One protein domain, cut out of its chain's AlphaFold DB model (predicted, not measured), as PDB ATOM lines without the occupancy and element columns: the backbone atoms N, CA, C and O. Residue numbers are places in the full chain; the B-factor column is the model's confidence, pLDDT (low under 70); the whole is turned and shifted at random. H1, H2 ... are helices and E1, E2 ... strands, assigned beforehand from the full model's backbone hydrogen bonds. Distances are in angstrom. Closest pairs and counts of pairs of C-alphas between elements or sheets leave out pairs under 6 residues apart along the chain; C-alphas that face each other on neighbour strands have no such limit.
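AT A GLANCE: This is residues 26 to 86 of the 214 residues of the protein "SWIM-type domain-containing protein" of Thermosporothrix hazakensis (UniProt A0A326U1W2). Picture a small twisted sheet of four strands, E1 to E4, joined one after the next by loops, with a single helix, H1, slanting over one face; the first half of H1, residues 70 to 76, packs on the sheet, and its second half sticks out past it as part of a free arm, residues 77 to 86. The strands are staggered: the short edge strand E1 pairs with E2 over residues 35 to 38 of E2, while E3 pairs with E2 over residues 38 to 41, and the short edge strand E4 pairs with E3 over residues 51 to 53 of E3. The printed part has 61 residues with four named strands and then one named helix along the chain, E1 E2 E3 E4 H1, and the sheet's order is E1 - E2 - E3 - E4, all antiparallel. The class is mixed, helices and strands; the whole is compact, with a radius of gyration of the C-alphas of 12.1 A, and the C-alphas span 31 by 25 by 22 A.

IN THESE COORDINATES: Find C-alpha 26 at (131.308, 128.442, 100.002); there E1 begins, and it holds residues 26 to 28. Next look for E2, residues 35 to 41, the longest strand by residues, which runs 17.7 A from C-alpha 35 at (128.585, 124.660, 104.854) to C-alpha 41. E3 follows with residues 48 to 53 and measures 16.5 A from first to last C-alpha. E4 is brief, residues 59 to 61. H1 takes residues 70 to 84 and runs 21.3 A, ending at C-alpha 84, (122.429, 115.954, 90.739).

HOW THE PARTS SIT: Start at the sheet, a meander, in which each strand is the antiparallel neighbour of the one before. E1 and E2 form a hairpin, with 147 degrees between their directions; look at N 27 and O 37, 2.9 A apart, and N 36 and O 27, 2.8 A, both within hydrogen-bond range. E2 and E3 form the next hairpin, at 145 degrees, where N 51 and O 38 are 2.7 A apart and N 40 and O 49 are 2.8 A apart, within hydrogen-bond range. E3 and E4 form the third, at 161 degrees, with N 60 and O 52 at 2.9 A, within that range. The pairing is staggered: E2 pairs with E1 over its residues 35 to 38 and with E3 over its residues 38 to 41. The edge strands E1 and E4 are apart. From edge to edge the strands' lines turn by 78 degrees. Now move to H1, which is on one face of the sheet at a height over the sheet of 10.3 A, two layers, a helix on one face of a sheet. It lies over E3 and only just over E2, on which 3 of its C-alphas fall, and on the local plane it runs slantwise to the strands, at 53 degrees to E3. The closest C-alphas of E2 and H1 are those of Ala 40 and His 71, 5.9 A apart; those of E3 and H1 are Val 51 and Ile 72, 6.4 A. Within H1 every O i to N i+4 pair is within hydrogen-bond range.

THE WHOLE: The two C-alphas farthest apart are those of Pro 64 and Gly 86, at 33.3 A. Residues 77 to 86, of which 77 to 84 belong to H1, stand free; without them the body spans 32 by 26 by 15 A. The printed part has no cut. The link from E3 to E4 is tight, the other three are short, and no link is long. The mean pLDDT of the printed part is 80.4, and you will find it under 70 at residues 66 to 67 and residue 86.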
ATOM      1  N   ARG A  26     131.909 129.175  98.881       86.12
ATOM      2  CA  ARG A  26     131.308 128.442 100.002       86.12
ATOM      3  C   ARG A  26     131.949 128.885 101.308       86.12
ATOM      4  O   ARG A  26     133.171 128.876 101.418       86.12
ATOM      5  N   VAL A  27     131.119 129.222 102.286       83.19
ATOM      6  CA  VAL A  27     131.554 129.509 103.653       83.19
ATOM      7  C   VAL A  27     131.399 128.231 104.458       83.19
ATOM      8  O   VAL A  27     130.304 127.666 104.507       83.19
ATOM      9  N   TYR A  28     132.488 127.769 105.063       83.31
ATOM     10  CA  TYR A  28     132.493 126.580 105.903       83.31
ATOM     11  C   TYR A  28     132.814 126.952 107.337       83.31
ATOM     12  O   TYR A  28     133.636 127.831 107.588       83.31
ATOM     13  N   ASP A  29     132.210 126.229 108.264       79.81
ATOM     14  CA  ASP A  29     132.707 126.167 109.624       79.81
ATOM     15  C   ASP A  29     134.041 125.409 109.626       79.81
ATOM     16  O   ASP A  29     134.123 124.267 109.166       79.81
ATOM     17  N   LYS A  30     135.094 126.048 110.143       78.81
ATOM     18  CA  LYS A  30     136.435 125.461 110.233       78.81
ATOM     19  C   LYS A  30     136.469 124.242 111.159       78.81
ATOM     20  O   LYS A  30     137.269 123.344 110.922       78.81
ATOM     21  N   ALA A  31     135.629 124.210 112.194       76.50
ATOM     22  CA  ALA A  31     135.616 123.131 113.177       76.50
ATOM     23  C   ALA A  31     134.854 121.901 112.670       76.50
ATOM     24  O   ALA A  31     135.338 120.778 112.797       76.50
ATOM     25  N   THR A  32     133.672 122.103 112.082       76.88
ATOM     26  CA  THR A  32     132.786 120.999 111.671       76.88
ATOM     27  C   THR A  32     132.881 120.644 110.188       76.88
ATOM     28  O   THR A  32     132.371 119.606 109.766       76.88
ATOM     29  N   GLY A  33     133.490 121.503 109.366       73.69
ATOM     30  CA  GLY A  33     133.483 121.371 107.908       73.69
ATOM     31  C   GLY A  33     132.098 121.571 107.278       73.69
ATOM     32  O   GLY A  33     131.930 121.344 106.076       73.69
ATOM     33  N   ALA A  34     131.092 121.981 108.058       74.44
ATOM     34  CA  ALA A  34     129.739 122.206 107.571       74.44
ATOM     35  C   ALA A  34     129.664 123.480 106.720       74.44
ATOM     36  O   ALA A  34     130.310 124.482 107.020       74.44
ATOM     37  N   VAL A  35     128.852 123.460 105.659       79.75
ATOM     38  CA  VAL A  35     128.585 124.660 104.854       79.75
ATOM     39  C   VAL A  35     127.625 125.559 105.626       79.75
ATOM     40  O   VAL A  35     126.480 125.187 105.862       79.75
ATOM     41  N   LEU A  36     128.091 126.751 105.983       81.06
ATOM     42  CA  LEU A  36     127.321 127.767 106.699       81.06
ATOM     43  C   LEU A  36     126.520 128.666 105.750       81.06
ATOM     44  O   LEU A  36     125.491 129.229 106.118       81.06
ATOM     45  N   GLY A  37     126.987 128.807 104.512       87.31
ATOM     46  CA  GLY A  37     126.331 129.611 103.492       87.31
ATOM     47  C   GLY A  37     127.214 129.832 102.272       87.31
ATOM     48  O   GLY A  37     128.223 129.151 102.068       87.31
ATOM     49  N   TYR A  38     126.826 130.809 101.461       88.19
ATOM     50  CA  TYR A  38     127.511 131.177 100.229       88.19
ATOM     51  C   TYR A  38     127.738 132.681 100.179       88.19
ATOM     52  O   TYR A  38     126.888 133.450 100.616       88.19
ATOM     53  N   LEU A  39     128.855 133.107  99.604       88.81
ATOM     54  CA  LEU A  39     129.083 134.489  99.209       88.81
ATOM     55  C   LEU A  39     128.921 134.589  97.697       88.81
ATOM     56  O   LEU A  39     129.552 133.846  96.941       88.81
ATOM     57  N   ALA A  40     128.070 135.512  97.272       86.75
ATOM     58  CA  ALA A  40     127.845 135.835  95.877       86.75
ATOM     59  C   ALA A  40     128.357 137.254  95.600       86.75
ATOM     60  O   ALA A  40     127.953 138.181  96.309       86.75
ATOM     61  N   PRO A  41     129.225 137.458  94.598       83.25
ATOM     62  CA  PRO A  41     129.678 138.789  94.230       83.25
ATOM     63  C   PRO A  41     128.507 139.647  93.752       83.25
ATOM     64  O   PRO A  41     127.582 139.174  93.084       83.25
ATOM     65  N   SER A  42     128.573 140.931  94.074       82.56
ATOM     66  CA  SER A  42     127.697 141.949  93.529       82.56
ATOM     67  C   SER A  42     127.934 142.102  92.026       82.56
ATOM     68  O   SER A  42     128.984 141.749  91.489       82.56
ATOM     69  N   ARG A  43     126.952 142.658  91.313       76.12
ATOM     70  CA  ARG A  43     127.032 142.822  89.852       76.12
ATOM     71  C   ARG A  43     128.196 143.715  89.404       76.12
ATOM     72  O   ARG A  43     128.700 143.550  88.301       76.12
ATOM     73  N   ASP A  44     128.578 144.667  90.242       76.56
ATOM     74  CA  ASP A  44     129.713 145.571  90.068       76.56
ATOM     75  C   ASP A  44     131.044 144.982  90.567       76.56
ATOM     76  O   ASP A  44     132.079 145.622  90.405       76.56
ATOM     77  N   GLY A  45     131.034 143.784  91.164       74.75
ATOM     78  CA  GLY A  45     132.226 143.070  91.637       74.75
ATOM     79  C   GLY A  45     132.904 143.677  92.868       74.75
ATOM     80  O   GLY A  45     133.948 143.186  93.283       74.75
ATOM     81  N   LYS A  46     132.335 144.739  93.449       76.81
ATOM     82  CA  LYS A  46     132.926 145.467  94.582       76.81
ATOM     83  C   LYS A  46     132.552 144.887  95.939       76.81
ATOM     84  O   LYS A  46     133.311 145.036  96.886       76.81
ATOM     85  N   ASN A  47     131.384 144.258  96.035       81.81
ATOM     86  CA  ASN A  47     130.838 143.745  97.285       81.81
ATOM     87  C   ASN A  47     130.528 142.256  97.158       81.81
ATOM     88  O   ASN A  47     130.302 141.747  96.062       81.81
ATOM     89  N   TYR A  48     130.456 141.567  98.291       84.88
ATOM     90  CA  TYR A  48     129.936 140.207  98.367       84.88
ATOM     91  C   TYR A  48     128.690 140.200  99.239       84.88
ATOM     92  O   TYR A  48     128.657 140.809 100.305       84.88
ATOM     93  N   TYR A  49     127.662 139.497  98.780       88.25
ATOM     94  CA  TYR A  49     126.437 139.284  99.529       88.25
ATOM     95  C   TYR A  49     126.394 137.856 100.039       88.25
ATOM     96  O   TYR A  49     126.616 136.904  99.288       88.25
ATOM     97  N   GLN A  50     126.074 137.710 101.316       89.62
ATOM     98  CA  GLN A  50     125.907 136.411 101.933       89.62
ATOM     99  C   GLN A  50     124.522 135.873 101.603       89.62
ATOM    100  O   GLN A  50     123.527 136.597 101.642       89.62
ATOM    101  N   VAL A  51     124.475 134.594 101.258       88.69
ATOM    102  CA  VAL A  51     123.270 133.828 100.985       88.69
ATOM    103  C   VAL A  51     123.261 132.623 101.916       88.69
ATOM    104  O   VAL A  51     124.146 131.767 101.849       88.69
ATOM    105  N   THR A  52     122.264 132.553 102.790       88.69
ATOM    106  CA  THR A  52     122.103 131.484 103.782       88.69
ATOM    107  C   THR A  52     120.775 130.765 103.585       88.69
ATOM    108  O   THR A  52     119.805 131.330 103.071       88.69
ATOM    109  N   CYS A  53     120.739 129.493 103.975       84.56
ATOM    110  CA  CYS A  53     119.520 128.699 104.021       84.56
ATOM    111  C   CYS A  53     119.100 128.551 105.484       84.56
ATOM    112  O   CYS A  53     119.893 128.098 106.305       84.56
ATOM    113  N   SER A  54     117.877 128.953 105.810       81.44
ATOM    114  CA  SER A  54     117.277 128.689 107.119       81.44
ATOM    115  C   SER A  54     116.926 127.208 107.277       81.44
ATOM    116  O   SER A  54     116.785 126.478 106.295       81.44
ATOM    117  N   GLU A  55     116.700 126.775 108.516       75.94
ATOM    118  CA  GLU A  55     116.277 125.405 108.840       75.94
ATOM    119  C   GLU A  55     114.972 124.998 108.135       75.94
ATOM    120  O   GLU A  55     114.794 123.844 107.758       75.94
ATOM    121  N   HIS A  56     114.087 125.963 107.864       76.25
ATOM    122  CA  HIS A  56     112.836 125.754 107.128       76.25
ATOM    123  C   HIS A  56     113.005 125.741 105.597       76.25
ATOM    124  O   HIS A  56     112.017 125.824 104.867       76.25
ATOM    125  N   GLY A  57     114.239 125.716 105.086       76.81
ATOM    126  CA  GLY A  57     114.528 125.725 103.649       76.81
ATOM    127  C   GLY A  57     114.287 127.073 102.961       76.81
ATOM    128  O   GLY A  57     114.299 127.151 101.730       76.81
ATOM    129  N   ARG A  58     114.055 128.153 103.724       83.19
ATOM    130  CA  ARG A  58     113.943 129.510 103.167       83.19
ATOM    131  C   ARG A  58     115.326 130.110 102.978       83.19
ATOM    132  O   ARG A  58     116.142 130.082 103.896       83.19
ATOM    133  N   TRP A  59     115.554 130.681 101.801       85.00
ATOM    134  CA  TRP A  59     116.809 131.329 101.449       85.00
ATOM    135  C   TRP A  59     116.762 132.818 101.763       85.00
ATOM    136  O   TRP A  59     115.822 133.508 101.368       85.00
ATOM    137  N   HIS A  60     117.810 133.309 102.413       85.50
ATOM    138  CA  HIS A  60     117.999 134.715 102.741       85.50
ATOM    139  C   HIS A  60     119.255 135.233 102.053       85.50
ATOM    140  O   HIS A  60     120.233 134.504 101.910       85.50
ATOM    141  N   CYS A  61     119.224 136.487 101.607       87.19
ATOM    142  CA  CYS A  61     120.390 137.159 101.053       87.19
ATOM    143  C   CYS A  61     120.522 138.549 101.657       87.19
ATOM    144  O   CYS A  61     119.522 139.246 101.799       87.19
ATOM    145  N   THR A  62     121.753 138.955 101.967       87.62
ATOM    146  CA  THR A  62     122.061 140.267 102.556       87.62
ATOM    147  C   THR A  62     122.049 141.416 101.548       87.62
ATOM    148  O   THR A  62     122.322 142.556 101.909       87.62
ATOM    149  N   CYS A  63     121.753 141.156 100.270       86.19
ATOM    150  CA  CYS A  63     121.648 142.225  99.285       86.19
ATOM    151  C   CYS A  63     120.407 143.101  99.542       86.19
ATOM    152  O   CYS A  63     119.376 142.575  99.962       86.19
ATOM    153  N   PRO A  64     120.439 144.398  99.190       80.31
ATOM    154  CA  PRO A  64     119.338 145.334  99.453       80.31
ATOM    155  C   PRO A  64     118.065 145.071  98.624       80.31
ATOM    156  O   PRO A  64     117.079 145.790  98.754       80.31
ATOM    157  N   ALA A  65     118.071 144.070  97.738       77.00
ATOM    158  CA  ALA A  65     116.917 143.735  96.916       77.00
ATOM    159  C   ALA A  65     115.831 143.013  97.731       77.00
ATOM    160  O   ALA A  65     116.100 142.062  98.465       77.00
ATOM    161  N   THR A  66     114.579 143.417  97.533       57.38
ATOM    162  CA  THR A  66     113.412 142.850  98.207       57.38
ATOM    163  C   THR A  66     112.976 141.534  97.541       57.38
ATOM    164  O   THR A  66     112.258 141.523  96.552       57.38
ATOM    165  N   CYS A  67     113.413 140.413  98.127       60.44
ATOM    166  CA  CYS A  67     113.037 139.017  97.824       60.44
ATOM    167  C   CYS A  67     113.430 138.427  96.443       60.44
ATOM    168  O   CYS A  67     113.356 139.058  95.396       60.44
ATOM    169  N   GLU A  68     113.874 137.159  96.472       71.38
ATOM    170  CA  GLU A  68     114.406 136.357  95.346       71.38
ATOM    171  C   GLU A  68     115.345 137.096  94.381       71.38
ATOM    172  O   GLU A  68     115.188 137.083  93.151       71.38
ATOM    173  N   CYS A  69     116.379 137.696  94.967       83.81
ATOM    174  CA  CYS A  69     117.460 138.324  94.227       83.81
ATOM    175  C   CYS A  69     118.229 137.318  93.351       83.81
ATOM    176  O   CYS A  69     118.188 136.098  93.541       83.81
ATOM    177  N   VAL A  70     118.992 137.856  92.399       83.44
ATOM    178  CA  VAL A  70     119.840 137.069  91.488       83.44
ATOM    179  C   VAL A  70     120.831 136.161  92.228       83.44
ATOM    180  O   VAL A  70     121.118 135.068  91.751       83.44
ATOM    181  N   HIS A  71     121.290 136.564  93.416       85.69
ATOM    182  CA  HIS A  71     122.213 135.782  94.239       85.69
ATOM    183  C   HIS A  71     121.547 134.522  94.810       85.69
ATOM    184  O   HIS A  71     122.121 133.439  94.734       85.69
ATOM    185  N   ILE A  72     120.311 134.633  95.316       87.12
ATOM    186  CA  ILE A  72     119.540 133.477  95.807       87.12
ATOM    187  C   ILE A  72     119.303 132.484  94.672       87.12
ATOM    188  O   ILE A  72     119.468 131.283  94.870       87.12
ATOM    189  N   ARG A  73     118.947 132.970  93.476       85.19
ATOM    190  CA  ARG A  73     118.715 132.102  92.311       85.19
ATOM    191  C   ARG A  73     119.979 131.346  91.917       85.19
ATOM    192  O   ARG A  73     119.926 130.129  91.801       85.19
ATOM    193  N   ALA A  74     121.109 132.044  91.811       83.25
ATOM    194  CA  ALA A  74     122.392 131.422  91.494       83.25
ATOM    195  C   ALA A  74     122.775 130.336  92.516       83.25
ATOM    196  O   ALA A  74     123.209 129.246  92.141       83.25
ATOM    197  N   VAL A  75     122.571 130.599  93.811       85.50
ATOM    198  CA  VAL A  75     122.871 129.631  94.874       85.50
ATOM    199  C   VAL A  75     121.925 128.431  94.840       85.50
ATOM    200  O   VAL A  75     122.395 127.302  94.983       85.50
ATOM    201  N   LYS A  76     120.622 128.638  94.604       85.31
ATOM    202  CA  LYS A  76     119.646 127.548  94.433       85.31
ATOM    203  C   LYS A  76     120.025 126.644  93.256       85.31
ATOM    204  O   LYS A  76     120.160 125.440  93.450       85.31
ATOM    205  N   GLU A  77     120.287 127.222  92.083       84.25
ATOM    206  CA  GLU A  77     120.692 126.478  90.879       84.25
ATOM    207  C   GLU A  77     121.981 125.679  91.115       84.25
ATOM    208  O   GLU A  77     122.064 124.496  90.782       84.25
ATOM    209  N   MET A  78     122.976 126.287  91.767       81.88
ATOM    210  CA  MET A  78     124.209 125.592  92.123       81.88
ATOM    211  C   MET A  78     123.946 124.455  93.121       81.88
ATOM    212  O   MET A  78     124.530 123.379  92.987       81.88
ATOM    213  N   CYS A  79     123.074 124.645  94.115       80.06
ATOM    214  CA  CYS A  79     122.735 123.592  95.076       80.06
ATOM    215  C   CYS A  79     122.059 122.405  94.385       80.06
ATOM    216  O   CYS A  79     122.454 121.264  94.622       80.06
ATOM    217  N   GLU A  80     121.105 122.665  93.492       80.88
ATOM    218  CA  GLU A  80     120.433 121.638  92.690       80.88
ATOM    219  C   GLU A  80     121.416 120.871  91.799       80.88
ATOM    220  O   GLU A  80     121.367 119.641  91.734       80.88
ATOM    221  N   LEU A  81     122.352 121.573  91.151       75.31
ATOM    222  CA  LEU A  81     123.409 120.948  90.352       75.31
ATOM    223  C   LEU A  81     124.290 120.026  91.200       75.31
ATOM    224  O   LEU A  81     124.596 118.915  90.778       75.31
ATOM    225  N   ARG A  82     124.670 120.435  92.415       71.31
ATOM    226  CA  ARG A  82     125.507 119.596  93.290       71.31
ATOM    227  C   ARG A  82     124.790 118.337  93.759       71.31
ATOM    228  O   ARG A  82     125.428 117.288  93.796       71.31
ATOM    229  N   VAL A  83     123.490 118.427  94.041       74.12
ATOM    230  CA  VAL A  83     122.662 117.256  94.368       74.12
ATOM    231  C   VAL A  83     122.607 116.287  93.186       74.12
ATOM    232  O   VAL A  83     122.831 115.095  93.373       74.12
ATOM    233  N   LYS A  84     122.401 116.786  91.959       70.06
ATOM    234  CA  LYS A  84     122.429 115.954  90.739       70.06
ATOM    235  C   LYS A  84     123.780 115.272  90.513       70.06
ATOM    236  O   LYS A  84     123.821 114.168  89.988       70.06
ATOM    237  N   LEU A  85     124.870 115.907  90.936       70.00
ATOM    238  CA  LEU A  85     126.231 115.365  90.864       70.00
ATOM    239  C   LEU A  85     126.590 114.443  92.047       70.00
ATOM    240  O   LEU A  85     127.764 114.131  92.231       70.00
ATOM    241  N   GLY A  86     125.624 114.054  92.889       62.03
ATOM    242  CA  GLY A  86     125.853 113.170  94.038       62.03
ATOM    243  C   GLY A  86     126.711 113.789  95.147       62.03
ATOM    244  O   GLY A  86     127.187 113.086  96.036       62.03
TER     245      GLY A  86